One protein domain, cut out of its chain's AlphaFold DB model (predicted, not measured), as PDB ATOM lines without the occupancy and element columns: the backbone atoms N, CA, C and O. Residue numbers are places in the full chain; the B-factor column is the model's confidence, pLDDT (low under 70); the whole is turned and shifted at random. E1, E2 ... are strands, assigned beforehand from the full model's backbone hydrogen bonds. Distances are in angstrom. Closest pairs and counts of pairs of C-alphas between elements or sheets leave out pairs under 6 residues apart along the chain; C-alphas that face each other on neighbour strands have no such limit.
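What this domain is: This is residues 273 to 376 of the 415 residues of the protein "HTH luxR-type domain-containing protein" of Moorella glycerini (UniProt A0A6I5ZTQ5). One strongly twisted sheet of nine strands is curled like part of a barrel that stays open, its two edge strands, E4 and E9, apart. Most of the wall is E4, E3, E7, E8, E5 and E6; E2 is the hinge from which the small leaf of E1 and E9 folds back at one end. The printed part has 104 residues, no named helix and strands E1 to E9 in chain order, 54 residues in all. The sheet order is E4, E3, E7, E8, E5, E6, E2, E1, E9, mixed, with E8 and E5 parallel; the class is all strand. The whole is compact, with a radius of gyration of the C-alphas of 13.0 A and spans of 32 by 32 by 19 A.

How they stand to each other: E5, residues 321 to 328, and E8, residues 357 to 363, are parallel at 27 degrees, with N 325 and O 359 within hydrogen-bond range at 2.8 A. E7, residues 346 to 351, forms a hairpin with E8 at 151 degrees; N 348 and O 360 are 2.7 A apart. E3, residues 298 to 307, is antiparallel to E7, with N 302 and O 347 2.9 A apart, and bends by 68 degrees at residue 303. Beyond that bend E4, residues 310 to 313, forms a hairpin with E3, with N 312 and O 305 2.9 A apart; residues 312 to 313 also pair with residues 316 to 317. On the other side of E5, E6, residues 331 to 335, makes a hairpin with it, N 326 and O 333 being 2.9 A apart. The pairing of E2, residues 284 to 290, is staggered: residues 289 to 290 pair with E6, N 289 and O 334 at 2.9 A, and residues 284 to 287 with E1, residues 273 to 275, N 285 and O 274 at 3.3 A. E9, residues 372 to 375, is antiparallel to E1, with N 275 and O 372 2.8 A apart. This is a folded sheet, bent back on itself into two leaves; the closest C-alphas of E5 and E9, of Asn 328 and Val 373, are 7.2 A apart.

Where its parts are: E1 begins at C-alpha 273 (-6.965, 42.211, 1.182). E3 is the longest, 24.0 A from C-alpha 298 (-25.608, 22.578, -2.827) to C-alpha 307; E5 measures 21.6 A, E8 18.0 A, E2 17.9 A and E7 16.9 A. E9 ends at C-alpha 375 (-4.809, 42.598, -4.908).

The domain as a whole: The C-alphas farthest apart, of Asp 280 and Val 353, are 37.4 A apart. The printed part has no cut, and no link is long. Mean pLDDT of the printed part is 74.2; it is under 70 in 35 residues, among them 273 to 290 and 368 to 376.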
ATOM      1  N   ALA A 273      -6.309  41.662   0.012       54.41
ATOM      2  CA  ALA A 273      -6.965  42.211   1.182       54.41
ATOM      3  C   ALA A 273      -8.432  42.474   0.842       54.41
ATOM      4  O   ALA A 273      -8.741  43.230  -0.085       54.41
ATOM      5  N   VAL A 274      -9.343  41.863   1.593       55.59
ATOM      6  CA  VAL A 274     -10.772  42.159   1.482       55.59
ATOM      7  C   VAL A 274     -11.115  43.284   2.452       55.59
ATOM      8  O   VAL A 274     -10.880  43.196   3.655       55.59
ATOM      9  N   ILE A 275     -11.665  44.368   1.918       55.78
ATOM     10  CA  ILE A 275     -12.099  45.534   2.682       55.78
ATOM     11  C   ILE A 275     -13.613  45.580   2.646       55.78
ATOM     12  O   ILE A 275     -14.193  45.828   1.587       55.78
ATOM     13  N   ARG A 276     -14.252  45.417   3.803       57.53
ATOM     14  CA  ARG A 276     -15.681  45.671   3.965       57.53
ATOM     15  C   ARG A 276     -15.874  46.756   5.025       57.53
ATOM     16  O   ARG A 276     -15.701  46.465   6.201       57.53
ATOM     17  N   PRO A 277     -16.232  47.992   4.642       53.97
ATOM     18  CA  PRO A 277     -16.574  49.021   5.615       53.97
ATOM     19  C   PRO A 277     -17.801  48.555   6.408       53.97
ATOM     20  O   PRO A 277     -18.870  48.371   5.822       53.97
ATOM     21  N   LEU A 278     -17.641  48.325   7.709       53.16
ATOM     22  CA  LEU A 278     -18.737  48.001   8.617       53.16
ATOM     23  C   LEU A 278     -19.110  49.250   9.416       53.16
ATOM     24  O   LEU A 278     -18.254  50.075   9.731       53.16
ATOM     25  N   VAL A 279     -20.394  49.385   9.739       47.91
ATOM     26  CA  VAL A 279     -20.871  50.440  10.640       47.91
ATOM     27  C   VAL A 279     -20.235  50.193  12.013       47.91
ATOM     28  O   VAL A 279     -20.265  49.067  12.507       47.91
ATOM     29  N   ASP A 280     -19.596  51.215  12.576       38.47
ATOM     30  CA  ASP A 280     -18.919  51.207  13.885       38.47
ATOM     31  C   ASP A 280     -17.711  50.265  14.040       38.47
ATOM     32  O   ASP A 280     -17.186  50.095  15.141       38.47
ATOM     33  N   GLN A 281     -17.205  49.682  12.948       40.47
ATOM     34  CA  GLN A 281     -15.997  48.855  12.970       40.47
ATOM     35  C   GLN A 281     -15.093  49.187  11.788       40.47
ATOM     36  O   GLN A 281     -15.487  49.076  10.627       40.47
ATOM     37  N   ALA A 282     -13.829  49.505  12.075       35.25
ATOM     38  CA  ALA A 282     -12.792  49.593  11.058       35.25
ATOM     39  C   ALA A 282     -12.428  48.185  10.543       35.25
ATOM     40  O   ALA A 282     -11.301  47.734  10.696       35.25
ATOM     41  N   ALA A 283     -13.352  47.412   9.980       36.78
ATOM     42  CA  ALA A 283     -13.063  46.042   9.567       36.78
ATOM     43  C   ALA A 283     -12.384  46.013   8.182       36.78
ATOM     44  O   ALA A 283     -13.016  46.112   7.134       36.78
ATOM     45  N   ILE A 284     -11.057  45.877   8.171       45.94
ATOM     46  CA  ILE A 284     -10.307  45.356   7.019       45.94
ATOM     47  C   ILE A 284      -9.865  43.962   7.437       45.94
ATOM     48  O   ILE A 284      -9.014  43.847   8.315       45.94
ATOM     49  N   ILE A 285     -10.481  42.917   6.898       49.62
ATOM     50  CA  ILE A 285     -10.182  41.533   7.284       49.62
ATOM     51  C   ILE A 285     -10.637  40.645   6.104       49.62
ATOM     52  O   ILE A 285     -11.770  40.801   5.658       49.62
ATOM     53  N   VAL A 286      -9.874  39.741   5.473       55.38
ATOM     54  CA  VAL A 286      -8.590  39.038   5.722       55.38
ATOM     55  C   VAL A 286      -7.915  38.772   4.364       55.38
ATOM     56  O   VAL A 286      -8.453  39.159   3.323       55.38
ATOM     57  N   SER A 287      -6.753  38.110   4.359       53.12
ATOM     58  CA  SER A 287      -6.212  37.439   3.176       53.12
ATOM     59  C   SER A 287      -7.284  36.575   2.503       53.12
ATOM     60  O   SER A 287      -7.854  35.660   3.111       53.12
ATOM     61  N   ALA A 288      -7.548  36.863   1.240       59.84
ATOM     62  CA  ALA A 288      -8.325  36.011   0.367       59.84
ATOM     63  C   ALA A 288      -7.464  35.583  -0.813       59.84
ATOM     64  O   ALA A 288      -6.668  36.369  -1.330       59.84
ATOM     65  N   ASN A 289      -7.670  34.346  -1.248       65.06
ATOM     66  CA  ASN A 289      -6.992  33.774  -2.400       65.06
ATOM     67  C   ASN A 289      -8.002  33.576  -3.531       65.06
ATOM     68  O   ASN A 289      -9.208  33.459  -3.292       65.06
ATOM     69  N   LEU A 290      -7.514  33.517  -4.768       63.56
ATOM     70  CA  LEU A 290      -8.350  33.124  -5.900       63.56
ATOM     71  C   LEU A 290      -8.860  31.699  -5.684       63.56
ATOM     72  O   LEU A 290      -8.076  30.786  -5.426       63.56
ATOM     73  N   HIS A 291     -10.173  31.514  -5.785       72.00
ATOM     74  CA  HIS A 291     -10.773  30.194  -5.670       72.00
ATOM     75  C   HIS A 291     -10.582  29.439  -6.993       72.00
ATOM     76  O   HIS A 291     -11.085  29.867  -8.030       72.00
ATOM     77  N   GLY A 292      -9.797  28.359  -6.966       61.44
ATOM     78  CA  GLY A 292      -9.494  27.535  -8.146       61.44
ATOM     79  C   GLY A 292     -10.254  26.209  -8.206       61.44
ATOM     80  O   GLY A 292     -10.276  25.567  -9.257       61.44
ATOM     81  N   ASP A 293     -10.884  25.806  -7.103       70.88
ATOM     82  CA  ASP A 293     -11.523  24.500  -6.973       70.88
ATOM     83  C   ASP A 293     -13.007  24.546  -7.341       70.88
ATOM     84  O   ASP A 293     -13.686  25.565  -7.220       70.88
ATOM     85  N   LYS A 294     -13.546  23.406  -7.786       71.69
ATOM     86  CA  LYS A 294     -14.989  23.279  -7.997       71.69
ATOM     87  C   LYS A 294     -15.683  23.113  -6.655       71.69
ATOM     88  O   LYS A 294     -15.498  22.106  -5.974       71.69
ATOM     89  N   LEU A 295     -16.551  24.063  -6.330       77.00
ATOM     90  CA  LEU A 295     -17.493  23.931  -5.227       77.00
ATOM     91  C   LEU A 295     -18.352  22.669  -5.392       77.00
ATOM     92  O   LEU A 295     -18.903  22.423  -6.470       77.00
ATOM     93  N   GLY A 296     -18.504  21.896  -4.314       78.19
ATOM     94  CA  GLY A 296     -19.331  20.693  -4.311       78.19
ATOM     95  C   GLY A 296     -20.834  20.982  -4.360       78.19
ATOM     96  O   GLY A 296     -21.293  22.072  -4.731       78.19
ATOM     97  N   ALA A 297     -21.624  19.965  -4.015       82.06
ATOM     98  CA  ALA A 297     -23.076  20.018  -4.133       82.06
ATOM     99  C   ALA A 297     -23.693  21.060  -3.186       82.06
ATOM    100  O   ALA A 297     -23.254  21.247  -2.049       82.06
ATOM    101  N   LYS A 298     -24.756  21.723  -3.660       86.75
ATOM    102  CA  LYS A 298     -25.608  22.578  -2.827       86.75
ATOM    103  C   LYS A 298     -26.272  21.725  -1.756       86.75
ATOM    104  O   LYS A 298     -26.986  20.785  -2.094       86.75
ATOM    105  N   GLN A 299     -26.096  22.100  -0.493       87.12
ATOM    106  CA  GLN A 299     -26.823  21.483   0.609       87.12
ATOM    107  C   GLN A 299     -28.085  22.286   0.928       87.12
ATOM    108  O   GLN A 299     -29.197  21.769   0.849       87.12
ATOM    109  N   TYR A 300     -27.928  23.572   1.251       89.38
ATOM    110  CA  TYR A 300     -29.036  24.471   1.575       89.38
ATOM    111  C   TYR A 300     -28.631  25.940   1.389       89.38
ATOM    112  O   TYR A 300     -27.492  26.256   1.060       89.38
ATOM    113  N   GLU A 301     -29.590  26.849   1.528       92.50
ATOM    114  CA  GLU A 301     -29.417  28.290   1.333       92.50
ATOM    115  C   GLU A 301     -30.133  29.045   2.447       92.50
ATOM    116  O   GLU A 301     -31.172  28.597   2.942       92.50
ATOM    117  N   GLY A 302     -29.585  30.188   2.846       91.69
ATOM    118  CA  GLY A 302     -30.139  30.927   3.960       91.69
ATOM    119  C   GLY A 302     -29.518  32.282   4.221       91.69
ATOM    120  O   GLY A 302     -28.569  32.705   3.563       91.69
ATOM    121  N   MET A 303     -30.090  32.956   5.213       91.75
ATOM    122  CA  MET A 303     -29.570  34.220   5.722       91.75
ATOM    123  C   MET A 303     -28.602  33.950   6.866       91.75
ATOM    124  O   MET A 303     -28.858  33.080   7.704       91.75
ATOM    125  N   ILE A 304     -27.517  34.716   6.906       89.06
ATOM    126  CA  ILE A 304     -26.572  34.713   8.014       89.06
ATOM    127  C   ILE A 304     -27.231  35.308   9.251       89.06
ATOM    128  O   ILE A 304     -27.837  36.383   9.209       89.06
ATOM    129  N   THR A 305     -27.047  34.616  10.367       87.00
ATOM    130  CA  THR A 305     -27.352  35.083  11.717       87.00
ATOM    131  C   THR A 305     -26.189  34.718  12.629       87.00
ATOM    132  O   THR A 305     -25.566  33.674  12.442       87.00
ATOM    133  N   PHE A 306     -25.915  35.564  13.616       82.00
ATOM    134  CA  PHE A 306     -24.924  35.299  14.652       82.00
ATOM    135  C   PHE A 306     -25.639  35.191  15.992       82.00
ATOM    136  O   PHE A 306     -26.498  36.020  16.297       82.00
ATOM    137  N   ASP A 307     -25.289  34.188  16.787       75.50
ATOM    138  CA  ASP A 307     -25.718  34.086  18.177       75.50
ATOM    139  C   ASP A 307     -24.562  33.647  19.087       75.50
ATOM    140  O   ASP A 307     -23.412  33.564  18.657       75.50
ATOM    141  N   GLN A 308     -24.863  33.388  20.362       69.62
ATOM    142  CA  GLN A 308     -23.869  32.966  21.355       69.62
ATOM    143  C   GLN A 308     -23.156  31.651  20.991       69.62
ATOM    144  O   GLN A 308     -22.087  31.381  21.528       69.62
ATOM    145  N   MET A 309     -23.726  30.849  20.083       63.12
ATOM    146  CA  MET A 309     -23.182  29.567  19.629       63.12
ATOM    147  C   MET A 309     -22.401  29.695  18.310       63.12
ATOM    148  O   MET A 309     -21.830  28.710  17.849       63.12
ATOM    149  N   GLY A 310     -22.349  30.888  17.704       78.19
ATOM    150  CA  GLY A 310     -21.526  31.185  16.533       78.19
ATOM    151  C   GLY A 310     -22.315  31.475  15.253       78.19
ATOM    152  O   GLY A 310     -23.401  32.057  15.271       78.19
ATOM    153  N   LEU A 311     -21.708  31.132  14.113       82.88
ATOM    154  CA  LEU A 311     -22.234  31.409  12.775       82.88
ATOM    155  C   LEU A 311     -23.372  30.443  12.422       82.88
ATOM    156  O   LEU A 311     -23.191  29.223  12.430       82.88
ATOM    157  N   LYS A 312     -24.532  30.994  12.054       87.25
ATOM    158  CA  LYS A 312     -25.705  30.225  11.628       87.25
ATOM    159  C   LYS A 312     -26.220  30.665  10.266       87.25
ATOM    160  O   LYS A 312     -26.224  31.854   9.948       87.25
ATOM    161  N   VAL A 313     -26.746  29.709   9.507       88.75
ATOM    162  CA  VAL A 313     -27.424  29.933   8.224       88.75
ATOM    163  C   VAL A 313     -28.867  29.451   8.348       88.75
ATOM    164  O   VAL A 313     -29.117  28.261   8.539       88.75
ATOM    165  N   SER A 314     -29.835  30.372   8.281       84.62
ATOM    166  CA  SER A 314     -31.264  30.078   8.519       84.62
ATOM    167  C   SER A 314     -31.521  29.314   9.832       84.62
ATOM    168  O   SER A 314     -32.317  28.378   9.878       84.62
ATOM    169  N   GLY A 315     -30.813  29.686  10.903       81.88
ATOM    170  CA  GLY A 315     -30.952  29.079  12.232       81.88
ATOM    171  C   GLY A 315     -30.210  27.752  12.440       81.88
ATOM    172  O   GLY A 315     -30.170  27.270  13.572       81.88
ATOM    173  N   ARG A 316     -29.581  27.178  11.403       87.00
ATOM    174  CA  ARG A 316     -28.711  25.995  11.525       87.00
ATOM    175  C   ARG A 316     -27.276  26.419  11.808       87.00
ATOM    176  O   ARG A 316     -26.775  27.319  11.136       87.00
ATOM    177  N   ALA A 317     -26.644  25.792  12.797       86.12
ATOM    178  CA  ALA A 317     -25.226  25.991  13.081       86.12
ATOM    179  C   ALA A 317     -24.367  25.396  11.964       86.12
ATOM    180  O   ALA A 317     -24.696  24.334  11.442       86.12
ATOM    181  N   ILE A 318     -23.295  26.104  11.614       85.25
ATOM    182  CA  ILE A 318     -22.251  25.589  10.729       85.25
ATOM    183  C   ILE A 318     -21.220  24.892  11.611       85.25
ATOM    184  O   ILE A 318     -20.507  25.550  12.367       85.25
ATOM    185  N   GLU A 319     -21.174  23.566  11.545       79.38
ATOM    186  CA  GLU A 319     -20.361  22.744  12.450       79.38
ATOM    187  C   GLU A 319     -18.960  22.503  11.879       79.38
ATOM    188  O   GLU A 319     -17.975  22.556  12.611       79.38
ATOM    189  N   ASN A 320     -18.849  22.318  10.558       84.75
ATOM    190  CA  ASN A 320     -17.587  21.995   9.883       84.75
ATOM    191  C   ASN A 320     -17.165  23.093   8.904       84.75
ATOM    192  O   ASN A 320     -16.894  22.824   7.735       84.75
ATOM    193  N   PHE A 321     -17.109  24.338   9.371       85.19
ATOM    194  CA  PHE A 321     -16.768  25.486   8.533       85.19
ATOM    195  C   PHE A 321     -15.373  25.358   7.895       85.19
ATOM    196  O   PHE A 321     -14.371  25.152   8.580       85.19
ATOM    197  N   LYS A 322     -15.308  25.519   6.570       85.19
ATOM    198  CA  LYS A 322     -14.059  25.462   5.790       85.19
ATOM    199  C   LYS A 322     -13.674  26.778   5.148       85.19
ATOM    200  O   LYS A 322     -12.502  26.988   4.863       85.19
ATOM    201  N   GLY A 323     -14.639  27.657   4.922       85.69
ATOM    202  CA  GLY A 323     -14.373  28.965   4.355       85.69
ATOM    203  C   GLY A 323     -15.582  29.574   3.673       85.69
ATOM    204  O   GLY A 323     -16.672  29.003   3.614       85.69
ATOM    205  N   ILE A 324     -15.356  30.767   3.154       85.69
ATOM    206  CA  ILE A 324     -16.319  31.598   2.453       85.69
ATOM    207  C   ILE A 324     -15.808  31.816   1.041       85.69
ATOM    208  O   ILE A 324     -14.668  32.239   0.850       85.69
ATOM    209  N   VAL A 325     -16.679  31.572   0.068       87.56
ATOM    210  CA  VAL A 325     -16.468  31.921  -1.332       87.56
ATOM    211  C   VAL A 325     -17.369  33.086  -1.699       87.56
ATOM    212  O   VAL A 325     -18.566  33.070  -1.425       87.56
ATOM    213  N   PHE A 326     -16.813  34.104  -2.340       84.94
ATOM    214  CA  PHE A 326     -17.583  35.251  -2.804       84.94
ATOM    215  C   PHE A 326     -17.058  35.785  -4.135       84.94
ATOM    216  O   PHE A 326     -15.909  35.563  -4.512       84.94
ATOM    217  N   LYS A 327     -17.916  36.502  -4.866       83.31
ATOM    218  CA  LYS A 327     -17.601  37.056  -6.189       83.31
ATOM    219  C   LYS A 327     -17.375  38.559  -6.121       83.31
ATOM    220  O   LYS A 327     -18.171  39.275  -5.516       83.31
ATOM    221  N   ASN A 328     -16.331  39.040  -6.793       72.56
ATOM    222  CA  ASN A 328     -16.099  40.467  -7.024       72.56
ATOM    223  C   ASN A 328     -15.552  40.699  -8.439       72.56
ATOM    224  O   ASN A 328     -14.605  40.016  -8.821       72.56
ATOM    225  N   GLN A 329     -16.130  41.664  -9.175       57.66
ATOM    226  CA  GLN A 329     -15.649  42.176 -10.472       57.66
ATOM    227  C   GLN A 329     -14.981  41.091 -11.345       57.66
ATOM    228  O   GLN A 329     -13.819  41.217 -11.711       57.66
ATOM    229  N   GLU A 330     -15.723  40.011 -11.630       62.12
ATOM    230  CA  GLU A 330     -15.346  38.873 -12.500       62.12
ATOM    231  C   GLU A 330     -14.510  37.730 -11.891       62.12
ATOM    232  O   GLU A 330     -14.265  36.745 -12.587       62.12
ATOM    233  N   LYS A 331     -14.116  37.775 -10.610       74.88
ATOM    234  CA  LYS A 331     -13.341  36.688  -9.972       74.88
ATOM    235  C   LYS A 331     -13.990  36.133  -8.704       74.88
ATOM    236  O   LYS A 331     -14.671  36.854  -7.970       74.88
ATOM    237  N   GLU A 332     -13.762  34.841  -8.466       81.75
ATOM    238  CA  GLU A 332     -14.158  34.117  -7.254       81.75
ATOM    239  C   GLU A 332     -13.013  34.125  -6.239       81.75
ATOM    240  O   GLU A 332     -11.868  33.801  -6.559       81.75
ATOM    241  N   TRP A 333     -13.335  34.514  -5.012       79.69
ATOM    242  CA  TRP A 333     -12.397  34.684  -3.913       79.69
ATOM    243  C   TRP A 333     -12.771  33.766  -2.764       79.69
ATOM    244  O   TRP A 333     -13.953  33.597  -2.478       79.69
ATOM    245  N   PHE A 334     -11.761  33.216  -2.100       79.12
ATOM    246  CA  PHE A 334     -11.899  32.329  -0.956       79.12
ATOM    247  C   PHE A 334     -11.194  32.911   0.270       79.12
ATOM    248  O   PHE A 334     -10.048  33.352   0.176       79.12
ATOM    249  N   THR A 335     -11.853  32.880   1.429       75.56
ATOM    250  CA  THR A 335     -11.260  33.246   2.724       75.56
ATOM    251  C   THR A 335     -11.802  32.365   3.847       75.56
ATOM    252  O   THR A 335     -12.933  31.897   3.774       75.56
ATOM    253  N   MET A 336     -11.020  32.149   4.907       75.00
ATOM    254  CA  MET A 336     -11.486  31.458   6.120       75.00
ATOM    255  C   MET A 336     -12.046  32.422   7.176       75.00
ATOM    256  O   MET A 336     -12.457  31.988   8.246       75.00
ATOM    257  N   GLU A 337     -12.073  33.729   6.912       72.75
ATOM    258  CA  GLU A 337     -12.526  34.702   7.904       72.75
ATOM    259  C   GLU A 337     -14.043  34.875   7.912       72.75
ATOM    260  O   GLU A 337     -14.631  35.422   6.976       72.75
ATOM    261  N   THR A 338     -14.675  34.499   9.022       73.00
ATOM    262  CA  THR A 338     -16.128  34.593   9.194       73.00
ATOM    263  C   THR A 338     -16.617  36.017   9.438       73.00
ATOM    264  O   THR A 338     -17.757  36.322   9.088       73.00
ATOM    265  N   ARG A 339     -15.762  36.918   9.944       71.06
ATOM    266  CA  ARG A 339     -16.090  38.343  10.160       71.06
ATOM    267  C   ARG A 339     -16.422  39.105   8.876       71.06
ATOM    268  O   ARG A 339     -17.012  40.183   8.940       71.06
ATOM    269  N   LEU A 340     -16.070  38.555   7.709       72.56
ATOM    270  CA  LEU A 340     -16.483  39.112   6.422       72.56
ATOM    271  C   LEU A 340     -18.010  39.093   6.260       72.56
ATOM    272  O   LEU A 340     -18.554  39.980   5.602       72.56
ATOM    273  N   LEU A 341     -18.696  38.108   6.847       78.25
ATOM    274  CA  LEU A 341     -20.149  37.963   6.792       78.25
ATOM    275  C   LEU A 341     -20.835  38.830   7.851       78.25
ATOM    276  O   LEU A 341     -20.317  39.048   8.939       78.25
ATOM    277  N   GLN A 342     -22.036  39.295   7.534       80.50
ATOM    278  CA  GLN A 342     -22.884  40.109   8.394       80.50
ATOM    279  C   GLN A 342     -24.267  39.485   8.518       80.50
ATOM    280  O   GLN A 342     -24.755  38.832   7.595       80.50
ATOM    281  N   ALA A 343     -24.922  39.713   9.658       81.69
ATOM    282  CA  ALA A 343     -26.301  39.287   9.839       81.69
ATOM    283  C   ALA A 343     -27.173  39.912   8.740       81.69
ATOM    284  O   ALA A 343     -27.191  41.135   8.577       81.69
ATOM    285  N   GLY A 344     -27.873  39.067   7.988       82.88
ATOM    286  CA  GLY A 344     -28.654  39.479   6.825       82.88
ATOM    287  C   GLY A 344     -27.950  39.340   5.468       82.88
ATOM    288  O   GLY A 344     -28.584  39.598   4.449       82.88
ATOM    289  N   ASP A 345     -26.688  38.910   5.412       86.25
ATOM    290  CA  ASP A 345     -26.105  38.424   4.157       86.25
ATOM    291  C   ASP A 345     -26.757  37.096   3.754       86.25
ATOM    292  O   ASP A 345     -27.099  36.271   4.604       86.25
ATOM    293  N   LYS A 346     -26.912  36.871   2.450       91.06
ATOM    294  CA  LYS A 346     -27.496  35.646   1.906       91.06
ATOM    295  C   LYS A 346     -26.402  34.736   1.371       91.06
ATOM    296  O   LYS A 346     -25.652  35.128   0.473       91.06
ATOM    297  N   VAL A 347     -26.352  33.511   1.881       93.19
ATOM    298  CA  VAL A 347     -25.343  32.513   1.512       93.19
ATOM    299  C   VAL A 347     -25.976  31.187   1.110       93.19
ATOM    300  O   VAL A 347     -27.079  30.832   1.530       93.19
ATOM    301  N   GLN A 348     -25.241  30.435   0.309       92.62
ATOM    302  CA  GLN A 348     -25.496  29.049  -0.026       92.62
ATOM    303  C   GLN A 348     -24.431  28.177   0.629       92.62
ATOM    304  O   GLN A 348     -23.240  28.388   0.427       92.62
ATOM    305  N   VAL A 349     -24.862  27.173   1.385       90.56
ATOM    306  CA  VAL A 349     -23.967  26.183   1.983       90.56
ATOM    307  C   VAL A 349     -23.722  25.072   0.978       90.56
ATOM    308  O   VAL A 349     -24.659  24.497   0.402       90.56
ATOM    309  N   ARG A 350     -22.448  24.774   0.752       89.25
ATOM    310  CA  ARG A 350     -21.989  23.693  -0.114       89.25
ATOM    311  C   ARG A 350     -21.034  22.788   0.636       89.25
ATOM    312  O   ARG A 350     -20.298  23.249   1.501       89.25
ATOM    313  N   SER A 351     -21.021  21.515   0.264       83.31
ATOM    314  CA  SER A 351     -19.997  20.593   0.745       83.31
ATOM    315  C   SER A 351     -18.685  20.814  -0.009       83.31
ATOM    316  O   SER A 351     -18.698  20.934  -1.238       83.31
ATOM    317  N   ASP A 352     -17.556  20.805   0.691       77.56
ATOM    318  CA  ASP A 352     -16.259  20.559   0.064       77.56
ATOM    319  C   ASP A 352     -16.098  19.063  -0.285       77.56
ATOM    320  O   ASP A 352     -16.971  18.231  -0.015       77.56
ATOM    321  N   VAL A 353     -14.975  18.717  -0.917       68.19
ATOM    322  CA  VAL A 353     -14.647  17.342  -1.342       68.19
ATOM    323  C   VAL A 353     -14.462  16.383  -0.148       68.19
ATOM    324  O   VAL A 353     -14.558  15.169  -0.313       68.19
ATOM    325  N   TYR A 354     -14.252  16.913   1.058       68.50
ATOM    326  CA  TYR A 354     -13.971  16.177   2.292       68.50
ATOM    327  C   TYR A 354     -15.114  16.262   3.325       68.50
ATOM    328  O   TYR A 354     -14.929  15.872   4.477       68.50
ATOM    329  N   GLY A 355     -16.298  16.741   2.927       69.50
ATOM    330  CA  GLY A 355     -17.488  16.825   3.781       69.50
ATOM    331  C   GLY A 355     -17.554  18.040   4.717       69.50
ATOM    332  O   GLY A 355     -18.418  18.081   5.590       69.50
ATOM    333  N   GLY A 356     -16.676  19.028   4.554       82.75
ATOM    334  CA  GLY A 356     -16.752  20.322   5.229       82.75
ATOM    335  C   GLY A 356     -17.723  21.299   4.560       82.75
ATOM    336  O   GLY A 356     -18.097  21.135   3.402       82.75
ATOM    337  N   GLU A 357     -18.143  22.327   5.291       87.12
ATOM    338  CA  GLU A 357     -19.124  23.322   4.854       87.12
ATOM    339  C   GLU A 357     -18.428  24.596   4.351       87.12
ATOM    340  O   GLU A 357     -17.752  25.308   5.101       87.12
ATOM    341  N   VAL A 358     -18.620  24.902   3.066       89.50
ATOM    342  CA  VAL A 358     -18.174  26.139   2.414       89.50
ATOM    343  C   VAL A 358     -19.380  27.037   2.169       89.50
ATOM    344  O   VAL A 358     -20.401  26.602   1.629       89.50
ATOM    345  N   LEU A 359     -19.261  28.307   2.549       89.81
ATOM    346  CA  LEU A 359     -20.316  29.304   2.398       89.81
ATOM    347  C   LEU A 359     -20.097  30.123   1.124       89.81
ATOM    348  O   LEU A 359     -19.217  30.972   1.069       89.81
ATOM    349  N   GLU A 360     -20.913  29.899   0.099       91.56
ATOM    350  CA  GLU A 360     -20.935  30.714  -1.117       91.56
ATOM    351  C   GLU A 360     -21.862  31.921  -0.920       91.56
ATOM    352  O   GLU A 360     -23.067  31.768  -0.716       91.56
ATOM    353  N   VAL A 361     -21.334  33.140  -0.993       89.38
ATOM    354  CA  VAL A 361     -22.134  34.363  -0.858       89.38
ATOM    355  C   VAL A 361     -22.941  34.609  -2.130       89.38
ATOM    356  O   VAL A 361     -22.379  34.866  -3.194       89.38
ATOM    357  N   ILE A 362     -24.272  34.579  -2.006       90.06
ATOM    358  CA  ILE A 362     -25.205  34.860  -3.107       90.06
ATOM    359  C   ILE A 362     -25.444  36.363  -3.226       90.06
ATOM    360  O   ILE A 362     -25.402  36.925  -4.319       90.06
ATOM    361  N   SER A 363     -25.735  37.018  -2.102       88.25
ATOM    362  CA  SER A 363     -25.978  38.456  -2.080       88.25
ATOM    363  C   SER A 363     -25.624  39.056  -0.733       88.25
ATOM    364  O   SER A 363     -25.997  38.530   0.315       88.25
ATOM    365  N   TRP A 364     -24.970  40.205  -0.784       85.94
ATOM    366  CA  TRP A 364     -24.667  41.005   0.390       85.94
ATOM    367  C   TRP A 364     -25.895  41.789   0.857       85.94
ATOM    368  O   TRP A 364     -26.747  42.184   0.052       85.94
ATOM    369  N   ARG A 365     -25.957  42.035   2.163       80.94
ATOM    370  CA  ARG A 365     -26.910  42.942   2.803       80.94
ATOM    371  C   ARG A 365     -26.832  44.337   2.152       80.94
ATOM    372  O   ARG A 365     -25.740  44.860   1.945       80.94
ATOM    373  N   GLN A 366     -27.975  44.922   1.786       76.94
ATOM    374  CA  GLN A 366     -28.036  46.097   0.891       76.94
ATOM    375  C   GLN A 366     -27.739  47.450   1.557       76.94
ATOM    376  O   GLN A 366     -27.487  48.434   0.868       76.94
ATOM    377  N   ASP A 367     -27.802  47.517   2.879       70.50
ATOM    378  CA  ASP A 367     -27.584  48.710   3.705       70.50
ATOM    379  C   ASP A 367     -26.119  48.890   4.137       70.50
ATOM    380  O   ASP A 367     -25.793  49.888   4.774       70.50
ATOM    381  N   ILE A 368     -25.231  47.964   3.766       67.75
ATOM    382  CA  ILE A 368     -23.795  48.024   4.058       67.75
ATOM    383  C   ILE A 368     -23.018  48.060   2.734       67.75
ATOM    384  O   ILE A 368     -23.388  47.357   1.788       67.75
ATOM    385  N   PRO A 369     -21.926  48.840   2.632       62.12
ATOM    386  CA  PRO A 369     -21.060  48.806   1.464       62.12
ATOM    387  C   PRO A 369     -20.554  47.391   1.138       62.12
ATOM    388  O   PRO A 369     -20.179  46.609   2.016       62.12
ATOM    389  N   LEU A 370     -20.520  47.083  -0.159       68.19
ATOM    390  CA  LEU A 370     -20.007  45.817  -0.678       68.19
ATOM    391  C   LEU A 370     -18.510  45.659  -0.358       68.19
ATOM    392  O   LEU A 370     -17.766  46.647  -0.422       68.19
ATOM    393  N   PRO A 371     -18.038  44.430  -0.086       68.06
ATOM    394  CA  PRO A 371     -16.617  44.185   0.074       68.06
ATOM    395  C   PRO A 371     -15.855  44.498  -1.218       68.06
ATOM    396  O   PRO A 371     -16.245  44.104  -2.317       68.06
ATOM    397  N   SER A 372     -14.744  45.213  -1.075       58.53
ATOM    398  CA  SER A 372     -13.772  45.482  -2.130       58.53
ATOM    399  C   SER A 372     -12.559  44.586  -1.938       58.53
ATOM    400  O   SER A 372     -12.017  44.518  -0.841       58.53
ATOM    401  N   VAL A 373     -12.092  43.949  -3.005       60.28
ATOM    402  CA  VAL A 373     -10.855  43.164  -2.975       60.28
ATOM    403  C   VAL A 373      -9.710  44.008  -3.522       60.28
ATOM    404  O   VAL A 373      -9.807  44.522  -4.637       60.28
ATOM    405  N   ILE A 374      -8.640  44.160  -2.743       53.97
ATOM    406  CA  ILE A 374      -7.388  44.787  -3.171       53.97
ATOM    407  C   ILE A 374      -6.347  43.694  -3.361       53.97
ATOM    408  O   ILE A 374      -5.892  43.090  -2.395       53.97
ATOM    409  N   CYS A 375      -5.940  43.465  -4.605       55.66
ATOM    410  CA  CYS A 375      -4.809  42.598  -4.908       55.66
ATOM    411  C   CYS A 375      -3.513  43.399  -4.770       55.66
ATOM    412  O   CYS A 375      -3.340  44.400  -5.470       55.66
ATOM    413  N   LEU A 376      -2.598  42.949  -3.912       53.59
ATOM    414  CA  LEU A 376      -1.239  43.483  -3.893       53.59
ATOM    415  C   LEU A 376      -0.507  43.064  -5.171       53.59
ATOM    416  O   LEU A 376      -0.646  41.926  -5.631       53.59
TER     417      LEU A 376